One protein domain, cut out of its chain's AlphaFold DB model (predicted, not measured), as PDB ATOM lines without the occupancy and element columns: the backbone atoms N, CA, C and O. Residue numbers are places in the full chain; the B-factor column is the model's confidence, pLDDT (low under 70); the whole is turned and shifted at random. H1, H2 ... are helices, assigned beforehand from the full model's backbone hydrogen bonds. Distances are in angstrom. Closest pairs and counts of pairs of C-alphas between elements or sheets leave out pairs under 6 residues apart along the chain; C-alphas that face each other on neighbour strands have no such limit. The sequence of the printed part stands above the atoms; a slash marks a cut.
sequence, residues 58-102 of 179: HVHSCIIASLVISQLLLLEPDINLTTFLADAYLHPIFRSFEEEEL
ATOM      1  N   HIS A  58      23.915 -69.993 -12.498       88.88
ATOM      2  CA  HIS A  58      23.348 -69.157 -13.555       88.88
ATOM      3  C   HIS A  58      21.820 -69.066 -13.439       88.88
ATOM      4  O   HIS A  58      21.265 -67.970 -13.398       88.88
ATOM      5  N   VAL A  59      21.139 -70.206 -13.296       91.06
ATOM      6  CA  VAL A  59      19.676 -70.249 -13.115       91.06
ATOM      7  C   VAL A  59      19.254 -69.538 -11.829       91.06
ATOM      8  O   VAL A  59      18.298 -68.766 -11.831       91.06
ATOM      9  N   HIS A  60      19.991 -69.743 -10.741       94.75
ATOM     10  CA  HIS A  60      19.744 -69.084  -9.466       94.75
ATOM     11  C   HIS A  60      19.891 -67.562  -9.578       94.75
ATOM     12  O   HIS A  60      19.026 -66.824  -9.106       94.75
ATOM     13  N   SER A  61      20.920 -67.084 -10.285       90.94
ATOM     14  CA  SER A  61      21.093 -65.657 -10.568       90.94
ATOM     15  C   SER A  61      19.935 -65.084 -11.387       90.94
ATOM     16  O   SER A  61      19.496 -63.974 -11.101       90.94
ATOM     17  N   CYS A  62      19.409 -65.818 -12.372       92.94
ATOM     18  CA  CYS A  62      18.250 -65.380 -13.154       92.94
ATOM     19  C   CYS A  62      16.981 -65.270 -12.295       92.94
ATOM     20  O   CYS A  62      16.218 -64.318 -12.447       92.94
ATOM     21  N   ILE A  63      16.770 -66.205 -11.363       95.00
ATOM     22  CA  ILE A  63      15.632 -66.177 -10.434       95.00
ATOM     23  C   ILE A  63      15.739 -64.974  -9.490       95.00
ATOM     24  O   ILE A  63      14.769 -64.231  -9.335       95.00
ATOM     25  N   ILE A  64      16.915 -64.742  -8.898       95.44
ATOM     26  CA  ILE A  64      17.148 -63.585  -8.023       95.44
ATOM     27  C   ILE A  64      16.986 -62.282  -8.808       95.44
ATOM     28  O   ILE A  64      16.288 -61.387  -8.344       95.44
ATOM     29  N   ALA A  65      17.563 -62.177 -10.007       94.50
ATOM     30  CA  ALA A  65      17.430 -60.991 -10.847       94.50
ATOM     31  C   ALA A  65      15.963 -60.717 -11.206       94.50
ATOM     32  O   ALA A  65      15.502 -59.591 -11.064       94.50
ATOM     33  N   SER A  66      15.199 -61.746 -11.589       93.25
ATOM     34  CA  SER A  66      13.764 -61.616 -11.867       93.25
ATOM     35  C   SER A  66      12.980 -61.151 -10.641       93.25
ATOM     36  O   SER A  66      12.046 -60.361 -10.779       93.25
ATOM     37  N   LEU A  67      13.343 -61.622  -9.447       95.00
ATOM     38  CA  LEU A  67      12.708 -61.224  -8.195       95.00
ATOM     39  C   LEU A  67      13.059 -59.777  -7.819       95.00
ATOM     40  O   LEU A  67      12.168 -59.023  -7.447       95.00
ATOM     41  N   VAL A  68      14.321 -59.372  -7.975       94.44
ATOM     42  CA  VAL A  68      14.776 -57.991  -7.745       94.44
ATOM     43  C   VAL A  68      14.129 -57.030  -8.740       94.44
ATOM     44  O   VAL A  68      13.643 -55.987  -8.327       94.44
ATOM     45  N   ILE A  69      14.039 -57.390 -10.023       91.88
ATOM     46  CA  ILE A  69      13.339 -56.588 -11.041       91.88
ATOM     47  C   ILE A  69      11.852 -56.484 -10.701       91.88
ATOM     48  O   ILE A  69      11.280 -55.406 -10.797       91.88
ATOM     49  N   SER A  70      11.233 -57.578 -10.251       92.25
ATOM     50  CA  SER A  70       9.831 -57.569  -9.821       92.25
ATOM     51  C   SER A  70       9.619 -56.684  -8.592       92.25
ATOM     52  O   SER A  70       8.623 -55.977  -8.532       92.25
ATOM     53  N   GLN A  71      10.555 -56.669  -7.637       90.44
ATOM     54  CA  GLN A  71      10.521 -55.768  -6.481       90.44
ATOM     55  C   GLN A  71      10.784 -54.307  -6.869       90.44
ATOM     56  O   GLN A  71      10.110 -53.433  -6.348       90.44
ATOM     57  N   LEU A  72      11.709 -54.035  -7.796       85.25
ATOM     58  CA  LEU A  72      12.022 -52.690  -8.296       85.25
ATOM     59  C   LEU A  72      10.842 -52.097  -9.080       85.25
ATOM     60  O   LEU A  72      10.446 -50.963  -8.839       85.25
ATOM     61  N   LEU A  73      10.227 -52.896  -9.960       85.56
ATOM     62  CA  LEU A  73       9.004 -52.527 -10.682       85.56
ATOM     63  C   LEU A  73       7.809 -52.335  -9.739       85.56
ATOM     64  O   LEU A  73       6.909 -51.559 -10.049       85.56
ATOM     65  N   LEU A  74       7.786 -53.042  -8.604       84.00
ATOM     66  CA  LEU A  74       6.753 -52.893  -7.578       84.00
ATOM     67  C   LEU A  74       7.000 -51.677  -6.671       84.00
ATOM     68  O   LEU A  74       6.038 -51.080  -6.195       84.00
ATOM     69  N   LEU A  75       8.263 -51.321  -6.412       74.12
ATOM     70  CA  LEU A  75       8.647 -50.232  -5.513       74.12
ATOM     71  C   LEU A  75       8.584 -48.862  -6.194       74.12
ATOM     72  O   LEU A  75       8.309 -47.875  -5.518       74.12
ATOM     73  N   GLU A  76       8.801 -48.791  -7.509       68.62
ATOM     74  CA  GLU A  76       8.936 -47.506  -8.192       68.62
ATOM     75  C   GLU A  76       8.228 -47.449  -9.560       68.62
ATOM     76  O   GLU A  76       8.863 -47.471 -10.613       68.62
ATOM     77  N   PRO A  77       6.886 -47.338  -9.572       66.69
ATOM     78  CA  PRO A  77       6.139 -46.862 -10.733       66.69
ATOM     79  C   PRO A  77       5.988 -45.327 -10.774       66.69
ATOM     80  O   PRO A  77       5.535 -44.805 -11.788       66.69
ATOM     81  N   ASP A  78       6.342 -44.606  -9.700       64.12
ATOM     82  CA  ASP A  78       6.082 -43.162  -9.543       64.12
ATOM     83  C   ASP A  78       7.360 -42.306  -9.494       64.12
ATOM     84  O   ASP A  78       7.400 -41.262  -8.844       64.12
ATOM     85  N   ILE A  79       8.421 -42.701 -10.222       68.81
ATOM     86  CA  ILE A  79       9.405 -41.701 -10.672       68.81
ATOM     87  C   ILE A  79       8.641 -40.773 -11.600       68.81
ATOM     88  O   ILE A  79       8.488 -41.011 -12.801       68.81
ATOM     89  N   ASN A  80       8.124 -39.700 -11.018       70.94
ATOM     90  CA  ASN A  80       7.518 -38.620 -11.750       70.94
ATOM     91  C   ASN A  80       8.665 -37.840 -12.401       70.94
ATOM     92  O   ASN A  80       9.067 -36.772 -11.944       70.94
ATOM     93  N   LEU A  81       9.229 -38.429 -13.463       75.31
ATOM     94  CA  LEU A  81      10.335 -37.896 -14.255       75.31
ATOM     95  C   LEU A  81      10.047 -36.448 -14.657       75.31
ATOM     96  O   LEU A  81      10.961 -35.645 -14.746       75.31
ATOM     97  N   THR A  82       8.770 -36.105 -14.825       74.31
ATOM     98  CA  THR A  82       8.295 -34.748 -15.079       74.31
ATOM     99  C   THR A  82       8.517 -33.787 -13.910       74.31
ATOM    100  O   THR A  82       8.958 -32.677 -14.170       74.31
ATOM    101  N   THR A  83       8.298 -34.175 -12.649       77.00
ATOM    102  CA  THR A  83       8.624 -33.333 -11.475       77.00
ATOM    103  C   THR A  83      10.127 -33.196 -11.263       77.00
ATOM    104  O   THR A  83      10.612 -32.088 -11.063       77.00
ATOM    105  N   PHE A  84      10.880 -34.293 -11.390       80.00
ATOM    106  CA  PHE A  84      12.337 -34.271 -11.261       80.00
ATOM    107  C   PHE A  84      12.981 -33.407 -12.351       80.00
ATOM    108  O   PHE A  84      13.892 -32.625 -12.089       80.00
ATOM    109  N   LEU A  85      12.478 -33.511 -13.582       81.75
ATOM    110  CA  LEU A  85      12.950 -32.706 -14.698       81.75
ATOM    111  C   LEU A  85      12.495 -31.247 -14.563       81.75
ATOM    112  O   LEU A  85      13.293 -30.350 -14.812       81.75
ATOM    113  N   ALA A  86      11.257 -30.990 -14.129       81.25
ATOM    114  CA  ALA A  86      10.769 -29.633 -13.885       81.25
ATOM    115  C   ALA A  86      11.609 -28.899 -12.828       81.25
ATOM    116  O   ALA A  86      11.975 -27.747 -13.046       81.25
ATOM    117  N   ASP A  87      11.981 -29.577 -11.741       79.25
ATOM    118  CA  ASP A  87      12.860 -29.028 -10.704       79.25
ATOM    119  C   ASP A  87      14.316 -28.872 -11.186       79.25
ATOM    120  O   ASP A  87      14.974 -27.879 -10.889       79.25
ATOM    121  N   ALA A  88      14.822 -29.785 -12.023       81.69
ATOM    122  CA  ALA A  88      16.161 -29.660 -12.610       81.69
ATOM    123  C   ALA A  88      16.291 -28.498 -13.620       81.69
ATOM    124  O   ALA A  88      17.387 -27.966 -13.809       81.69
ATOM    125  N   TYR A  89      15.194 -28.109 -14.278       80.56
ATOM    126  CA  TYR A  89      15.146 -26.951 -15.181       80.56
ATOM    127  C   TYR A  89      14.759 -25.643 -14.481       80.56
ATOM    128  O   TYR A  89      14.830 -24.578 -15.104       80.56
ATOM    129  N   LEU A  90      14.385 -25.689 -13.202       81.31
ATOM    130  CA  LEU A  90      14.167 -24.491 -12.404       81.31
ATOM    131  C   LEU A  90      15.508 -23.779 -12.191       81.31
ATOM    132  O   LEU A  90      16.472 -24.317 -11.648       81.31
ATOM    133  N   HIS A  91      15.584 -22.534 -12.658       82.19
ATOM    134  CA  HIS A  91      16.760 -21.696 -12.453       82.19
ATOM    135  C   HIS A  91      16.955 -21.480 -10.938       82.19
ATOM    136  O   HIS A  91      15.964 -21.274 -10.246       82.19
ATOM    137  N   PRO A  92      18.182 -21.462 -10.389       74.25
ATOM    138  CA  PRO A  92      18.428 -21.450  -8.938       74.25
ATOM    139  C   PRO A  92      17.771 -20.290  -8.168       74.25
ATOM    140  O   PRO A  92      17.496 -20.423  -6.982       74.25
ATOM    141  N   ILE A  93      17.464 -19.180  -8.847       78.81
ATOM    142  CA  ILE A  93      16.679 -18.054  -8.299       78.81
ATOM    143  C   ILE A  93      15.241 -18.475  -7.961       78.81
ATOM    144  O   ILE A  93      14.644 -17.935  -7.040       78.81
ATOM    145  N   PHE A  94      14.695 -19.424  -8.719       66.50
ATOM    146  CA  PHE A  94      13.318 -19.881  -8.632       66.50
ATOM    147  C   PHE A  94      13.101 -21.065  -7.691       66.50
ATOM    148  O   PHE A  94      11.972 -21.424  -7.386       66.50
ATOM    149  N   ARG A  95      14.194 -21.635  -7.186       67.44
ATOM    150  CA  ARG A  95      14.166 -22.756  -6.248       67.44
ATOM    151  C   ARG A  95      14.060 -22.306  -4.789       67.44
ATOM    152  O   ARG A  95      13.603 -23.067  -3.951       67.44
ATOM    153  N   SER A  96      14.468 -21.073  -4.479       59.00
ATOM    154  CA  SER A  96      14.569 -20.572  -3.100       59.00
ATOM    155  C   SER A  96      13.268 -20.024  -2.513       59.00
ATOM    156  O   SER A  96      13.228 -19.741  -1.326       59.00
ATOM    157  N   PHE A  97      12.219 -19.824  -3.313       54.88
ATOM    158  CA  PHE A  97      10.987 -19.176  -2.843       54.88
ATOM    159  C   PHE A  97       9.798 -20.113  -2.627       54.88
ATOM    160  O   PHE A  97       8.849 -19.717  -1.962       54.88
ATOM    161  N   GLU A  98       9.851 -21.352  -3.121       56.72
ATOM    162  CA  GLU A  98       8.870 -22.384  -2.747       56.72
ATOM    163  C   GLU A  98       9.205 -23.031  -1.391       56.72
ATOM    164  O   GLU A  98       8.318 -23.563  -0.729       56.72
ATOM    165  N   GLU A  99      10.457 -22.937  -0.926       53.19
ATOM    166  CA  GLU A  99      10.886 -23.519   0.356       53.19
ATOM    167  C   GLU A  99      10.602 -22.596   1.568       53.19
ATOM    168  O   GLU A  99      10.674 -23.037   2.714       53.19
ATOM    169  N   GLU A 100      10.206 -21.334   1.345       50.97
ATOM    170  CA  GLU A 100      10.083 -20.310   2.403       50.97
ATOM    171  C   GLU A 100       8.639 -19.820   2.685       50.97
ATOM    172  O   GLU A 100       8.444 -18.931   3.516       50.97
ATOM    173  N   GLU A 101       7.591 -20.429   2.108       52.41
ATOM    174  CA  GLU A 101       6.175 -20.059   2.367       52.41
ATOM    175  C   GLU A 101       5.548 -20.754   3.605       52.41
ATOM    176  O   GLU A 101       4.342 -20.986   3.674       52.41
ATOM    177  N   LEU A 102       6.347 -21.096   4.623       46.38
ATOM    178  CA  LEU A 102       5.845 -21.598   5.918       46.38
ATOM    179  C   LEU A 102       6.426 -20.883   7.144       46.38
ATOM    180  O   LEU A 102       6.293 -21.375   8.265       46.38
TER     181      LEU A 102
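Overview. This is residues 58 to 102 of the 179 residues of an uncharacterized protein of Gossypium klotzschianum (UniProt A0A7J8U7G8). One long helix, H1, makes about one end of a drawn-out rod, and a thin link leads from it to a short helix, H2, and then to a one-turn helix, H3, near the other end, where the last residues, 96 to 102, turn off as a free tail. The helices follow one another with no packed core, and H1 stands free along its whole length. The printed part has 45 residues with three named helices, in the order H1, H2, H3, and no named strand; the class is all helix. It is extended, with a radius of gyration of the C-alphas of 18.5 A and spans of 53 by 22 by 13 A.

Along the chain. H1, the longest helix, covers residues 58 to 75 and measures 25.3 A from C-alpha 58 at (23.348, -69.157, -13.555) to C-alpha 75 at (8.647, -50.232, -5.513). H2 covers residues 81 to 88 and measures 10.2 A. H3 covers residues 92 to 95, with its last C-alpha at (14.166, -22.756, -6.248).

Arrangement. H1 touches no helix, and it is apart from both H2 and H3. H2 and H3 are close but not clearly touching; their closest C-alphas, those of Asp 87 and Arg 95, are 7.8 A apart. In H1 and H2 every O i to N i+4 pair is within hydrogen-bond range. H3, with four residues, is too short for such a pair, and its one O i to N i+3 pair is not within range.

Size, cuts and confidence. The two C-alphas farthest apart, those of His 58 and Glu 101, are 54.4 A from each other. The printed part has no cut. The links H1 to H2, with 5 residues, and H2 to H3, with 3 residues, are both tight. The mean pLDDT of the printed part is 77.9, and the model's confidence is low, under 70, at residues 76 to 79 and 94 to 102.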